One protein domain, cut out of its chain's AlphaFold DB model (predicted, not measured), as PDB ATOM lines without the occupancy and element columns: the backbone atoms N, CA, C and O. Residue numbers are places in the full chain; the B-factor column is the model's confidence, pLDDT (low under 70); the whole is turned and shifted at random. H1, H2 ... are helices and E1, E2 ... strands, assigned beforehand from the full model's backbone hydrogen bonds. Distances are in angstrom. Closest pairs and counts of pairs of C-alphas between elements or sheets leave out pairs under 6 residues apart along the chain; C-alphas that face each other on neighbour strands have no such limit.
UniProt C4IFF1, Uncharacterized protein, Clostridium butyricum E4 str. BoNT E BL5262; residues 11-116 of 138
ATOM      1  N   GLU A  11     178.806 223.374 172.332       92.50
ATOM      2  CA  GLU A  11     179.495 224.666 172.353       92.50
ATOM      3  C   GLU A  11     179.337 225.347 173.714       92.50
ATOM      4  O   GLU A  11     178.275 225.889 174.019       92.50
ATOM      5  N   ILE A  12     180.410 225.396 174.503       94.25
ATOM      6  CA  ILE A  12     180.431 226.151 175.759       94.25
ATOM      7  C   ILE A  12     180.991 227.553 175.503       94.25
ATOM      8  O   ILE A  12     182.093 227.706 174.971       94.25
ATOM      9  N   LYS A  13     180.235 228.595 175.874       95.19
ATOM     10  CA  LYS A  13     180.580 230.002 175.602       95.19
ATOM     11  C   LYS A  13     180.856 230.752 176.898       95.19
ATOM     12  O   LYS A  13     179.936 231.028 177.656       95.19
ATOM     13  N   ILE A  14     182.119 231.103 177.150       94.19
ATOM     14  CA  ILE A  14     182.556 231.715 178.417       94.19
ATOM     15  C   ILE A  14     183.438 232.921 178.124       94.19
ATOM     16  O   ILE A  14     184.429 232.818 177.404       94.19
ATOM     17  N   ALA A  15     183.078 234.073 178.696       91.25
ATOM     18  CA  ALA A  15     183.835 235.321 178.563       91.25
ATOM     19  C   ALA A  15     184.166 235.696 177.098       91.25
ATOM     20  O   ALA A  15     185.247 236.192 176.803       91.25
ATOM     21  N   GLY A  16     183.241 235.426 176.167       92.06
ATOM     22  CA  GLY A  16     183.419 235.698 174.733       92.06
ATOM     23  C   GLY A  16     184.234 234.649 173.962       92.06
ATOM     24  O   GLY A  16     184.347 234.758 172.745       92.06
ATOM     25  N   ASN A  17     184.754 233.621 174.634       94.25
ATOM     26  CA  ASN A  17     185.428 232.485 174.007       94.25
ATOM     27  C   ASN A  17     184.434 231.343 173.763       94.25
ATOM     28  O   ASN A  17     183.521 231.134 174.564       94.25
ATOM     29  N   VAL A  18     184.628 230.593 172.677       94.94
ATOM     30  CA  VAL A  18     183.823 229.412 172.336       94.94
ATOM     31  C   VAL A  18     184.705 228.173 172.421       94.94
ATOM     32  O   VAL A  18     185.733 228.103 171.749       94.94
ATOM     33  N   PHE A  19     184.282 227.204 173.226       94.94
ATOM     34  CA  PHE A  19     184.958 225.927 173.421       94.94
ATOM     35  C   PHE A  19     184.056 224.803 172.895       94.94
ATOM     36  O   PHE A  19     183.041 224.501 173.528       94.94
ATOM     37  N   PRO A  20     184.365 224.217 171.726       92.75
ATOM     38  CA  PRO A  20     183.638 223.058 171.230       92.75
ATOM     39  C   PRO A  20     184.048 221.813 172.021       92.75
ATOM     40  O   PRO A  20     185.234 221.526 172.176       92.75
ATOM     41  N   ILE A  21     183.063 221.072 172.521       91.25
ATOM     42  CA  ILE A  21     183.267 219.840 173.275       91.25
ATOM     43  C   ILE A  21     182.583 218.688 172.556       91.25
ATOM     44  O   ILE A  21     181.358 218.651 172.406       91.25
ATOM     45  N   ASP A  22     183.382 217.685 172.212       89.19
ATOM     46  CA  ASP A  22     182.872 216.394 171.780       89.19
ATOM     47  C   ASP A  22     182.292 215.655 172.988       89.19
ATOM     48  O   ASP A  22     183.016 215.218 173.887       89.19
ATOM     49  N   TYR A  23     180.965 215.504 173.029       87.69
ATOM     50  CA  TYR A  23     180.293 214.737 174.077       87.69
ATOM     51  C   TYR A  23     180.493 213.230 173.836       87.69
ATOM     52  O   TYR A  23     179.633 212.535 173.293       87.69
ATOM     53  N   ASN A  24     181.663 212.729 174.224       89.31
ATOM     54  CA  ASN A  24     182.103 211.347 174.045       89.31
ATOM     55  C   ASN A  24     182.553 210.714 175.379       89.31
ATOM     56  O   ASN A  24     182.401 211.303 176.454       89.31
ATOM     57  N   GLU A  25     183.071 209.486 175.311       90.44
ATOM     58  CA  GLU A  25     183.585 208.765 176.481       90.44
ATOM     59  C   GLU A  25     184.741 209.515 177.158       90.44
ATOM     60  O   GLU A  25     184.730 209.669 178.378       90.44
ATOM     61  N   ASP A  26     185.673 210.074 176.384       91.56
ATOM     62  CA  ASP A  26     186.811 210.831 176.916       91.56
ATOM     63  C   ASP A  26     186.358 212.055 177.718       91.56
ATOM     64  O   ASP A  26     186.873 212.328 178.802       91.56
ATOM     65  N   PHE A  27     185.350 212.790 177.240       92.31
ATOM     66  CA  PHE A  27     184.767 213.899 177.992       92.31
ATOM     67  C   PHE A  27     184.104 213.437 179.297       92.31
ATOM     68  O   PHE A  27     184.287 214.071 180.340       92.31
ATOM     69  N   GLN A  28     183.381 212.312 179.280       91.25
ATOM     70  CA  GLN A  28     182.815 211.742 180.508       91.25
ATOM     71  C   GLN A  28     183.908 211.312 181.492       91.25
ATOM     72  O   GLN A  28     183.788 211.583 182.687       91.25
ATOM     73  N   ASN A  29     184.995 210.714 181.004       92.25
ATOM     74  CA  ASN A  29     186.136 210.324 181.827       92.25
ATOM     75  C   ASN A  29     186.800 211.543 182.480       92.25
ATOM     76  O   ASN A  29     187.066 211.510 183.681       92.25
ATOM     77  N   ARG A  30     186.960 212.651 181.746       93.12
ATOM     78  CA  ARG A  30     187.445 213.926 182.306       93.12
ATOM     79  C   ARG A  30     186.519 214.476 183.394       93.12
ATOM     80  O   ARG A  30     186.999 214.905 184.442       93.12
ATOM     81  N   CYS A  31     185.201 214.409 183.198       91.94
ATOM     82  CA  CYS A  31     184.227 214.802 184.225       91.94
ATOM     83  C   CYS A  31     184.328 213.924 185.487       91.94
ATOM     84  O   CYS A  31     184.266 214.431 186.610       91.94
ATOM     85  N   LEU A  32     184.501 212.609 185.320       90.81
ATOM     86  CA  LEU A  32     184.669 211.666 186.431       90.81
ATOM     87  C   LEU A  32     185.980 211.901 187.187       90.81
ATOM     88  O   LEU A  32     185.997 211.868 188.417       90.81
ATOM     89  N   GLU A  33     187.074 212.143 186.470       89.88
ATOM     90  CA  GLU A  33     188.371 212.454 187.067       89.88
ATOM     91  C   GLU A  33     188.319 213.763 187.857       89.88
ATOM     92  O   GLU A  33     188.785 213.810 188.998       89.88
ATOM     93  N   PHE A  34     187.679 214.796 187.299       91.38
ATOM     94  CA  PHE A  34     187.414 216.042 188.008       91.38
ATOM     95  C   PHE A  34     186.651 215.791 189.315       91.38
ATOM     96  O   PHE A  34     187.098 216.235 190.372       91.38
ATOM     97  N   SER A  35     185.555 215.025 189.276       88.75
ATOM     98  CA  SER A  35     184.759 214.723 190.472       88.75
ATOM     99  C   SER A  35     185.586 214.032 191.561       88.75
ATOM    100  O   SER A  35     185.533 214.437 192.723       88.75
ATOM    101  N   LYS A  36     186.405 213.037 191.190       88.56
ATOM    102  CA  LYS A  36     187.291 212.335 192.133       88.56
ATOM    103  C   LYS A  36     188.307 213.280 192.770       88.56
ATOM    104  O   LYS A  36     188.460 213.277 193.988       88.56
ATOM    105  N   LYS A  37     188.974 214.102 191.956       87.81
ATOM    106  CA  LYS A  37     189.966 215.068 192.448       87.81
ATOM    107  C   LYS A  37     189.330 216.155 193.313       87.81
ATOM    108  O   LYS A  37     189.939 216.562 194.291       87.81
ATOM    109  N   THR A  38     188.107 216.585 193.000       88.06
ATOM    110  CA  THR A  38     187.389 217.603 193.784       88.06
ATOM    111  C   THR A  38     187.098 217.099 195.195       88.06
ATOM    112  O   THR A  38     187.286 217.844 196.149       88.06
ATOM    113  N   MET A  39     186.685 215.834 195.343       86.25
ATOM    114  CA  MET A  39     186.454 215.240 196.665       86.25
ATOM    115  C   MET A  39     187.744 215.174 197.492       86.25
ATOM    116  O   MET A  39     187.743 215.616 198.636       86.25
ATOM    117  N   ALA A  40     188.849 214.713 196.897       85.81
ATOM    118  CA  ALA A  40     190.149 214.685 197.573       85.81
ATOM    119  C   ALA A  40     190.617 216.095 197.981       85.81
ATOM    120  O   ALA A  40     191.049 216.320 199.107       85.81
ATOM    121  N   MET A  41     190.458 217.070 197.085       85.50
ATOM    122  CA  MET A  41     190.826 218.459 197.341       85.50
ATOM    123  C   MET A  41     189.983 219.087 198.461       85.50
ATOM    124  O   MET A  41     190.507 219.836 199.281       85.50
ATOM    125  N   ALA A  42     188.685 218.777 198.526       84.88
ATOM    126  CA  ALA A  42     187.807 219.266 199.587       84.88
ATOM    127  C   ALA A  42     188.245 218.765 200.975       84.88
ATOM    128  O   ALA A  42     188.203 219.531 201.938       84.88
ATOM    129  N   GLU A  43     188.711 217.516 201.074       84.69
ATOM    130  CA  GLU A  43     189.284 216.970 202.309       84.69
ATOM    131  C   GLU A  43     190.602 217.665 202.687       84.69
ATOM    132  O   GLU A  43     190.797 218.024 203.848       84.69
ATOM    133  N   GLU A  44     191.497 217.906 201.724       83.00
ATOM    134  CA  GLU A  44     192.760 218.619 201.971       83.00
ATOM    135  C   GLU A  44     192.534 220.064 202.435       83.00
ATOM    136  O   GLU A  44     193.170 220.522 203.386       83.00
ATOM    137  N   ILE A  45     191.602 220.775 201.796       82.75
ATOM    138  CA  ILE A  45     191.223 222.143 202.165       82.75
ATOM    139  C   ILE A  45     190.585 222.172 203.553       82.75
ATOM    140  O   ILE A  45     190.959 223.013 204.367       82.75
ATOM    141  N   GLY A  46     189.651 221.257 203.838       82.06
ATOM    142  CA  GLY A  46     188.946 221.205 205.123       82.06
ATOM    143  C   GLY A  46     189.865 220.952 206.322       82.06
ATOM    144  O   GLY A  46     189.527 221.331 207.439       82.06
ATOM    145  N   ASN A  47     191.036 220.356 206.084       83.44
ATOM    146  CA  ASN A  47     192.061 220.107 207.098       83.44
ATOM    147  C   ASN A  47     193.160 221.187 207.149       83.44
ATOM    148  O   ASN A  47     194.049 221.113 208.000       83.44
ATOM    149  N   SER A  48     193.140 222.178 206.252       83.00
ATOM    150  CA  SER A  48     194.124 223.265 206.238       83.00
ATOM    151  C   SER A  48     193.867 224.249 207.378       83.00
ATOM    152  O   SER A  48     192.757 224.742 207.549       83.00
ATOM    153  N   SER A  49     194.913 224.605 208.125       82.88
ATOM    154  CA  SER A  49     194.870 225.678 209.129       82.88
ATOM    155  C   SER A  49     195.188 227.065 208.552       82.88
ATOM    156  O   SER A  49     195.176 228.055 209.282       82.88
ATOM    157  N   ASN A  50     195.499 227.141 207.253       90.94
ATOM    158  CA  ASN A  50     195.846 228.371 206.547       90.94
ATOM    159  C   ASN A  50     194.852 228.641 205.411       90.94
ATOM    160  O   ASN A  50     194.941 228.047 204.331       90.94
ATOM    161  N   ASP A  51     193.937 229.578 205.651       85.50
ATOM    162  CA  ASP A  51     192.878 229.947 204.707       85.50
ATOM    163  C   ASP A  51     193.427 230.539 203.404       85.50
ATOM    164  O   ASP A  51     192.933 230.235 202.320       85.50
ATOM    165  N   ALA A  52     194.479 231.360 203.477       87.69
ATOM    166  CA  ALA A  52     195.055 231.995 202.292       87.69
ATOM    167  C   ALA A  52     195.692 230.958 201.354       87.69
ATOM    168  O   ALA A  52     195.532 231.020 200.131       87.69
ATOM    169  N   GLU A  53     196.383 229.974 201.927       87.75
ATOM    170  CA  GLU A  53     196.957 228.864 201.172       87.75
ATOM    171  C   GLU A  53     195.866 227.959 200.587       87.75
ATOM    172  O   GLU A  53     195.947 227.584 199.415       87.75
ATOM    173  N   ALA A  54     194.822 227.664 201.364       88.19
ATOM    174  CA  ALA A  54     193.680 226.882 200.907       88.19
ATOM    175  C   ALA A  54     192.980 227.547 199.711       88.19
ATOM    176  O   ALA A  54     192.763 226.901 198.683       88.19
ATOM    177  N   VAL A  55     192.705 228.852 199.789       88.56
ATOM    178  CA  VAL A  55     192.111 229.624 198.687       88.56
ATOM    179  C   VAL A  55     193.002 229.585 197.444       88.56
ATOM    180  O   VAL A  55     192.512 229.298 196.353       88.56
ATOM    181  N   SER A  56     194.310 229.812 197.596       89.25
ATOM    182  CA  SER A  56     195.265 229.785 196.480       89.25
ATOM    183  C   SER A  56     195.310 228.419 195.783       89.25
ATOM    184  O   SER A  56     195.174 228.330 194.557       89.25
ATOM    185  N   LYS A  57     195.413 227.333 196.561       89.69
ATOM    186  CA  LYS A  57     195.391 225.957 196.044       89.69
ATOM    187  C   LYS A  57     194.079 225.649 195.321       89.69
ATOM    188  O   LYS A  57     194.104 225.065 194.240       89.69
ATOM    189  N   THR A  58     192.950 226.093 195.870       89.94
ATOM    190  CA  THR A  58     191.630 225.887 195.254       89.94
ATOM    191  C   THR A  58     191.503 226.641 193.932       89.94
ATOM    192  O   THR A  58     191.089 226.056 192.937       89.94
ATOM    193  N   CYS A  59     191.930 227.908 193.872       91.31
ATOM    194  CA  CYS A  59     191.952 228.677 192.625       91.31
ATOM    195  C   CYS A  59     192.767 227.972 191.538       91.31
ATOM    196  O   CYS A  59     192.309 227.849 190.401       91.31
ATOM    197  N   LYS A  60     193.967 227.494 191.889       91.44
ATOM    198  CA  LYS A  60     194.832 226.763 190.960       91.44
ATOM    199  C   LYS A  60     194.149 225.492 190.454       91.44
ATOM    200  O   LYS A  60     194.073 225.285 189.245       91.44
ATOM    201  N   TYR A  61     193.582 224.704 191.365       92.31
ATOM    202  CA  TYR A  61     192.833 223.501 191.022       92.31
ATOM    203  C   TYR A  61     191.670 223.799 190.067       92.31
ATOM    204  O   TYR A  61     191.528 223.141 189.038       92.31
ATOM    205  N   CYS A  62     190.866 224.825 190.351       93.19
ATOM    206  CA  CYS A  62     189.729 225.174 189.506       93.19
ATOM    207  C   CYS A  62     190.145 225.589 188.085       93.19
ATOM    208  O   CYS A  62     189.448 225.283 187.115       93.19
ATOM    209  N   LYS A  63     191.291 226.256 187.929       93.56
ATOM    210  CA  LYS A  63     191.828 226.610 186.608       93.56
ATOM    211  C   LYS A  63     192.303 225.390 185.828       93.56
ATOM    212  O   LYS A  63     191.968 225.251 184.654       93.56
ATOM    213  N   GLU A  64     193.029 224.487 186.483       93.62
ATOM    214  CA  GLU A  64     193.457 223.218 185.884       93.62
ATOM    215  C   GLU A  64     192.251 222.353 185.491       93.62
ATOM    216  O   GLU A  64     192.213 221.774 184.403       93.62
ATOM    217  N   ALA A  65     191.221 222.329 186.338       93.88
ATOM    218  CA  ALA A  65     189.948 221.688 186.048       93.88
ATOM    219  C   ALA A  65     189.249 222.321 184.840       93.88
ATOM    220  O   ALA A  65     188.801 221.597 183.958       93.88
ATOM    221  N   THR A  66     189.206 223.654 184.759       95.12
ATOM    222  CA  THR A  66     188.636 224.382 183.613       95.12
ATOM    223  C   THR A  66     189.341 223.992 182.315       95.12
ATOM    224  O   THR A  66     188.679 223.633 181.344       95.12
ATOM    225  N   ASN A  67     190.677 223.979 182.314       95.31
ATOM    226  CA  ASN A  67     191.473 223.554 181.161       95.31
ATOM    227  C   ASN A  67     191.159 222.106 180.763       95.31
ATOM    228  O   ASN A  67     190.907 221.808 179.596       95.31
ATOM    229  N   THR A  68     191.125 221.210 181.751       93.88
ATOM    230  CA  THR A  68     190.861 219.783 181.542       93.88
ATOM    231  C   THR A  68     189.462 219.561 180.974       93.88
ATOM    232  O   THR A  68     189.321 218.882 179.960       93.88
ATOM    233  N   LEU A  69     188.426 220.144 181.583       94.44
ATOM    234  CA  LEU A  69     187.029 219.983 181.172       94.44
ATOM    235  C   LEU A  69     186.789 220.536 179.764       94.44
ATOM    236  O   LEU A  69     186.154 219.869 178.949       94.44
ATOM    237  N   LEU A  70     187.345 221.707 179.453       94.19
ATOM    238  CA  LEU A  70     187.205 222.330 178.135       94.19
ATOM    239  C   LEU A  70     188.122 221.703 177.072       94.19
ATOM    240  O   LEU A  70     187.882 221.891 175.886       94.19
ATOM    241  N   GLY A  71     189.132 220.920 177.468       91.81
ATOM    242  CA  GLY A  71     190.078 220.282 176.541       91.81
ATOM    243  C   GLY A  71     191.078 221.245 175.910       91.81
ATOM    244  O   GLY A  71     191.620 220.950 174.851       91.81
ATOM    245  N   ASP A  72     191.311 222.389 176.548       93.56
ATOM    246  CA  ASP A  72     192.238 223.421 176.094       93.56
ATOM    247  C   ASP A  72     193.120 223.843 177.274       93.56
ATOM    248  O   ASP A  72     192.642 224.395 178.268       93.56
ATOM    249  N   GLU A  73     194.426 223.593 177.157       93.38
ATOM    250  CA  GLU A  73     195.430 223.898 178.184       93.38
ATOM    251  C   GLU A  73     195.491 225.387 178.555       93.38
ATOM    252  O   GLU A  73     195.960 225.731 179.637       93.38
ATOM    253  N   LYS A  74     194.997 226.275 177.686       94.31
ATOM    254  CA  LYS A  74     194.979 227.729 177.896       94.31
ATOM    255  C   LYS A  74     193.577 228.282 178.136       94.31
ATOM    256  O   LYS A  74     193.389 229.499 178.096       94.31
ATOM    257  N   ALA A  75     192.573 227.435 178.371       95.19
ATOM    258  CA  ALA A  75     191.193 227.890 178.524       95.19
ATOM    259  C   ALA A  75     191.033 228.886 179.681       95.19
ATOM    260  O   ALA A  75     190.458 229.959 179.507       95.19
ATOM    261  N   SER A  76     191.586 228.562 180.848       94.62
ATOM    262  CA  SER A  76     191.555 229.425 182.029       94.62
ATOM    263  C   SER A  76     192.271 230.755 181.784       94.62
ATOM    264  O   SER A  76     191.717 231.801 182.108       94.62
ATOM    265  N   GLU A  77     193.439 230.754 181.139       94.19
ATOM    266  CA  GLU A  77     194.144 231.992 180.767       94.19
ATOM    267  C   GLU A  77     193.262 232.898 179.899       94.19
ATOM    268  O   GLU A  77     193.138 234.088 180.176       94.19
ATOM    269  N   LYS A  78     192.586 232.333 178.890       94.69
ATOM    270  CA  LYS A  78     191.676 233.076 178.001       94.69
ATOM    271  C   LYS A  78     190.456 233.624 178.738       94.69
ATOM    272  O   LYS A  78     190.046 234.755 178.488       94.69
ATOM    273  N   ILE A  79     189.869 232.828 179.631       94.00
ATOM    274  CA  ILE A  79     188.664 233.195 180.389       94.00
ATOM    275  C   ILE A  79     188.969 234.311 181.397       94.00
ATOM    276  O   ILE A  79     188.170 235.236 181.551       94.00
ATOM    277  N   PHE A  80     190.129 234.251 182.055       92.94
ATOM    278  CA  PHE A  80     190.498 235.169 183.135       92.94
ATOM    279  C   PHE A  80     191.441 236.307 182.710       92.94
ATOM    280  O   PHE A  80     191.777 237.132 183.552       92.94
ATOM    281  N   ALA A  81     191.819 236.420 181.429       90.25
ATOM    282  CA  ALA A  81     192.822 237.375 180.923       90.25
ATOM    283  C   ALA A  81     192.645 238.834 181.396       90.25
ATOM    284  O   ALA A  81     193.625 239.549 181.577       90.25
ATOM    285  N   ASN A  82     191.399 239.272 181.610       85.62
ATOM    286  CA  ASN A  82     191.060 240.644 182.001       85.62
ATOM    287  C   ASN A  82     190.494 240.750 183.428       85.62
ATOM    288  O   ASN A  82     189.797 241.718 183.742       85.62
ATOM    289  N   ARG A  83     190.716 239.747 184.287       79.81
ATOM    290  CA  ARG A  83     190.163 239.707 185.647       79.81
ATOM    291  C   ARG A  83     191.227 239.404 186.685       79.81
ATOM    292  O   ARG A  83     192.128 238.603 186.470       79.81
ATOM    293  N   GLN A  84     191.068 240.016 187.856       79.31
ATOM    294  CA  GLN A  84     191.779 239.569 189.043       79.31
ATOM    295  C   GLN A  84     191.211 238.217 189.476       79.31
ATOM    296  O   GLN A  84     189.996 238.042 189.549       79.31
ATOM    297  N   GLU A  85     192.101 237.281 189.771       74.50
ATOM    298  CA  GLU A  85     191.742 235.917 190.138       74.50
ATOM    299  C   GLU A  85     190.990 235.898 191.465       74.50
ATOM    300  O   GLU A  85     191.521 236.281 192.510       74.50
ATOM    301  N   LYS A  86     189.738 235.450 191.416       89.44
ATOM    302  CA  LYS A  86     188.884 235.260 192.584       89.44
ATOM    303  C   LYS A  86     188.384 233.829 192.585       89.44
ATOM    304  O   LYS A  86     187.947 233.326 191.554       89.44
ATOM    305  N   LEU A  87     188.411 233.195 193.754       88.56
ATOM    306  CA  LEU A  87     187.938 231.822 193.908       88.56
ATOM    307  C   LEU A  87     186.481 231.662 193.457       88.56
ATOM    308  O   LEU A  87     186.147 230.680 192.804       88.56
ATOM    309  N   THR A  88     185.636 232.649 193.751       90.81
ATOM    310  CA  THR A  88     184.235 232.674 193.313       90.81
ATOM    311  C   THR A  88     184.113 232.612 191.796       90.81
ATOM    312  O   THR A  88     183.384 231.771 191.292       90.81
ATOM    313  N   ASP A  89     184.896 233.408 191.065       93.12
ATOM    314  CA  ASP A  89     184.882 233.415 189.599       93.12
ATOM    315  C   ASP A  89     185.340 232.056 189.037       93.12
ATOM    316  O   ASP A  89     184.791 231.565 188.052       93.12
ATOM    317  N   CYS A  90     186.323 231.419 189.678       92.50
ATOM    318  CA  CYS A  90     186.775 230.078 189.315       92.50
ATOM    319  C   CYS A  90     185.681 229.014 189.514       92.50
ATOM    320  O   CYS A  90     185.519 228.134 188.668       92.50
ATOM    321  N   ILE A  91     184.930 229.097 190.615       91.94
ATOM    322  CA  ILE A  91     183.807 228.195 190.904       91.94
ATOM    323  C   ILE A  91     182.663 228.439 189.916       91.94
ATOM    324  O   ILE A  91     182.132 227.478 189.365       91.94
ATOM    325  N   ASP A  92     182.327 229.700 189.640       94.56
ATOM    326  CA  ASP A  92     181.258 230.075 188.710       94.56
ATOM    327  C   ASP A  92     181.500 229.507 187.309       94.56
ATOM    328  O   ASP A  92     180.583 228.972 186.686       94.56
ATOM    329  N   VAL A  93     182.745 229.561 186.822       95.06
ATOM    330  CA  VAL A  93     183.124 228.984 185.523       95.06
ATOM    331  C   VAL A  93     182.886 227.474 185.493       95.06
ATOM    332  O   VAL A  93     182.307 226.967 184.533       95.06
ATOM    333  N   ILE A  94     183.285 226.750 186.540       94.94
ATOM    334  CA  ILE A  94     183.078 225.299 186.622       94.94
ATOM    335  C   ILE A  94     181.587 224.963 186.689       94.94
ATOM    336  O   ILE A  94     181.123 224.095 185.947       94.94
ATOM    337  N   SER A  95     180.833 225.655 187.544       94.62
ATOM    338  CA  SER A  95     179.384 225.483 187.664       94.62
ATOM    339  C   SER A  95     178.694 225.698 186.320       94.62
ATOM    340  O   SER A  95     177.921 224.847 185.883       94.62
ATOM    341  N   TYR A  96     179.049 226.772 185.614       96.44
ATOM    342  CA  TYR A  96     178.511 227.068 184.291       96.44
ATOM    343  C   TYR A  96     178.812 225.958 183.271       96.44
ATOM    344  O   TYR A  96     177.918 225.544 182.533       96.44
ATOM    345  N   ILE A  97     180.039 225.419 183.257       95.62
ATOM    346  CA  ILE A  97     180.395 224.280 182.394       95.62
ATOM    347  C   ILE A  97     179.456 223.095 182.654       95.62
ATOM    348  O   ILE A  97     178.914 222.520 181.708       95.62
ATOM    349  N   PHE A  98     179.229 222.730 183.918       94.75
ATOM    350  CA  PHE A  98     178.355 221.603 184.254       94.75
ATOM    351  C   PHE A  98     176.884 221.859 183.926       94.75
ATOM    352  O   PHE A  98     176.205 220.936 183.469       94.75
ATOM    353  N   GLU A  99     176.398 223.088 184.093       95.00
ATOM    354  CA  GLU A  99     175.049 223.458 183.668       95.00
ATOM    355  C   GLU A  99     174.856 223.278 182.158       95.00
ATOM    356  O   GLU A  99     173.860 222.694 181.729       95.00
ATOM    357  N   GLU A 100     175.807 223.730 181.335       94.50
ATOM    358  CA  GLU A 100     175.741 223.554 179.877       94.50
ATOM    359  C   GLU A 100     175.763 222.070 179.484       94.50
ATOM    360  O   GLU A 100     174.972 221.619 178.648       94.50
ATOM    361  N   VAL A 101     176.592 221.270 180.157       92.12
ATOM    362  CA  VAL A 101     176.622 219.810 179.980       92.12
ATOM    363  C   VAL A 101     175.277 219.178 180.339       92.12
ATOM    364  O   VAL A 101     174.789 218.291 179.630       92.12
ATOM    365  N   GLU A 102     174.646 219.613 181.426       91.69
ATOM    366  CA  GLU A 102     173.341 219.107 181.837       91.69
ATOM    367  C   GLU A 102     172.236 219.502 180.848       91.69
ATOM    368  O   GLU A 102     171.427 218.651 180.458       91.69
ATOM    369  N   ARG A 103     172.229 220.752 180.365       90.88
ATOM    370  CA  ARG A 103     171.309 221.214 179.310       90.88
ATOM    371  C   ARG A 103     171.452 220.372 178.045       90.88
ATOM    372  O   ARG A 103     170.445 219.927 177.484       90.88
ATOM    373  N   TYR A 104     172.683 220.087 177.630       89.50
ATOM    374  CA  TYR A 104     172.960 219.228 176.481       89.50
ATOM    375  C   TYR A 104     172.462 217.791 176.692       89.50
ATOM    376  O   TYR A 104     171.763 217.227 175.847       89.50
ATOM    377  N   LYS A 105     172.726 217.187 177.859       86.31
ATOM    378  CA  LYS A 105     172.212 215.847 178.201       86.31
ATOM    379  C   LYS A 105     170.687 215.800 178.173       86.31
ATOM    380  O   LYS A 105     170.095 214.849 177.649       86.31
ATOM    381  N   ASN A 106     170.044 216.828 178.716       85.12
ATOM    382  CA  ASN A 106     168.593 216.883 178.815       85.12
ATOM    383  C   ASN A 106     167.901 217.037 177.458       85.12
ATOM    384  O   ASN A 106     166.745 216.627 177.318       85.12
ATOM    385  N   THR A 107     168.609 217.553 176.456       85.56
ATOM    386  CA  THR A 107     168.104 217.757 175.099       85.56
ATOM    387  C   THR A 107     168.490 216.605 174.173       85.56
ATOM    388  O   THR A 107     167.602 215.923 173.662       85.56
ATOM    389  N   GLU A 108     169.778 216.323 173.986       81.94
ATOM    390  CA  GLU A 108     170.254 215.373 172.972       81.94
ATOM    391  C   GLU A 108     170.253 213.920 173.461       81.94
ATOM    392  O   GLU A 108     169.695 213.031 172.809       81.94
ATOM    393  N   VAL A 109     170.774 213.653 174.661       76.81
ATOM    394  CA  VAL A 109     170.817 212.278 175.196       76.81
ATOM    395  C   VAL A 109     169.404 211.759 175.481       76.81
ATOM    396  O   VAL A 109     169.092 210.592 175.223       76.81
ATOM    397  N   ASN A 110     168.501 212.621 175.952       79.62
ATOM    398  CA  ASN A 110     167.103 212.242 176.152       79.62
ATOM    399  C   ASN A 110     166.363 211.966 174.835       79.62
ATOM    400  O   ASN A 110     165.535 211.053 174.803       79.62
ATOM    401  N   LYS A 111     166.677 212.669 173.734       82.69
ATOM    402  CA  LYS A 111     166.140 212.323 172.403       82.69
ATOM    403  C   LYS A 111     166.534 210.900 172.015       82.69
ATOM    404  O   LYS A 111     165.661 210.131 171.611       82.69
ATOM    405  N   ILE A 112     167.798 210.523 172.221       81.00
ATOM    406  CA  ILE A 112     168.301 209.169 171.937       81.00
ATOM    407  C   ILE A 112     167.588 208.130 172.812       81.00
ATOM    408  O   ILE A 112     167.051 207.146 172.298       81.00
ATOM    409  N   LYS A 113     167.497 208.361 174.129       79.19
ATOM    410  CA  LYS A 113     166.797 207.452 175.057       79.19
ATOM    411  C   LYS A 113     165.325 207.271 174.683       79.19
ATOM    412  O   LYS A 113     164.803 206.157 174.730       79.19
ATOM    413  N   ASN A 114     164.649 208.349 174.293       80.81
ATOM    414  CA  ASN A 114     163.248 208.312 173.882       80.81
ATOM    415  C   ASN A 114     163.058 207.608 172.534       80.81
ATOM    416  O   ASN A 114     162.085 206.870 172.370       80.81
ATOM    417  N   PHE A 115     163.982 207.793 171.591       79.56
ATOM    418  CA  PHE A 115     164.006 207.042 170.339       79.56
ATOM    419  C   PHE A 115     164.156 205.538 170.609       79.56
ATOM    420  O   PHE A 115     163.298 204.757 170.197       79.56
ATOM    421  N   ALA A 116     165.157 205.139 171.401       78.12
ATOM    422  CA  ALA A 116     165.374 203.744 171.779       78.12
ATOM    423  C   ALA A 116     164.126 203.125 172.440       78.12
ATOM    424  O   ALA A 116     163.665 202.067 172.016       78.12
TER     425      ALA A 116
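What this domain is: This is residues 11 to 116 of the 138 residues of an uncharacterized protein of Clostridium butyricum E4 str. BoNT E BL5262 (UniProt C4IFF1). A small strand hairpin, E1 and E2, packs among the end of H2, short H3 and long H4; H1 and H2 make a long helical hairpin, and residues 110 to 116 of H4 stick out. The 106 printed residues include E1, E2, H1, H2, H3, H4, in that order, mostly helix. The whole is only just compact, close to loose, radius of gyration of the C-alphas 15.3 A, spanning 53 by 31 by 19 A.

Where its parts are: E1, residues 11 to 14, begins at C-alpha 11 (179.495, 224.666, 172.353); E2 is 17 to 21. H1 is 25 to 46, 31.7 A; H2 51 to 70, 28.2 A; H3 75 to 80; H4 87 to 116, 42.3 A, ending at C-alpha 116 (165.374, 203.744, 171.779).

How they stand to each other: E1 and E2 are antiparallel; N 12 and O 19, 2.9 A, are within hydrogen-bond range. H2, the hub, touches H1, opposite ways at 2 degrees, closest C-alphas Ile 45 and Ala 54, 5.5 A. Every O i to N i+4 pair is within range in H1, H2 and H3, 25 of 26 in H4.

The domain as a whole: The printed part has no cut, no link is long, and no printed residue is under 70.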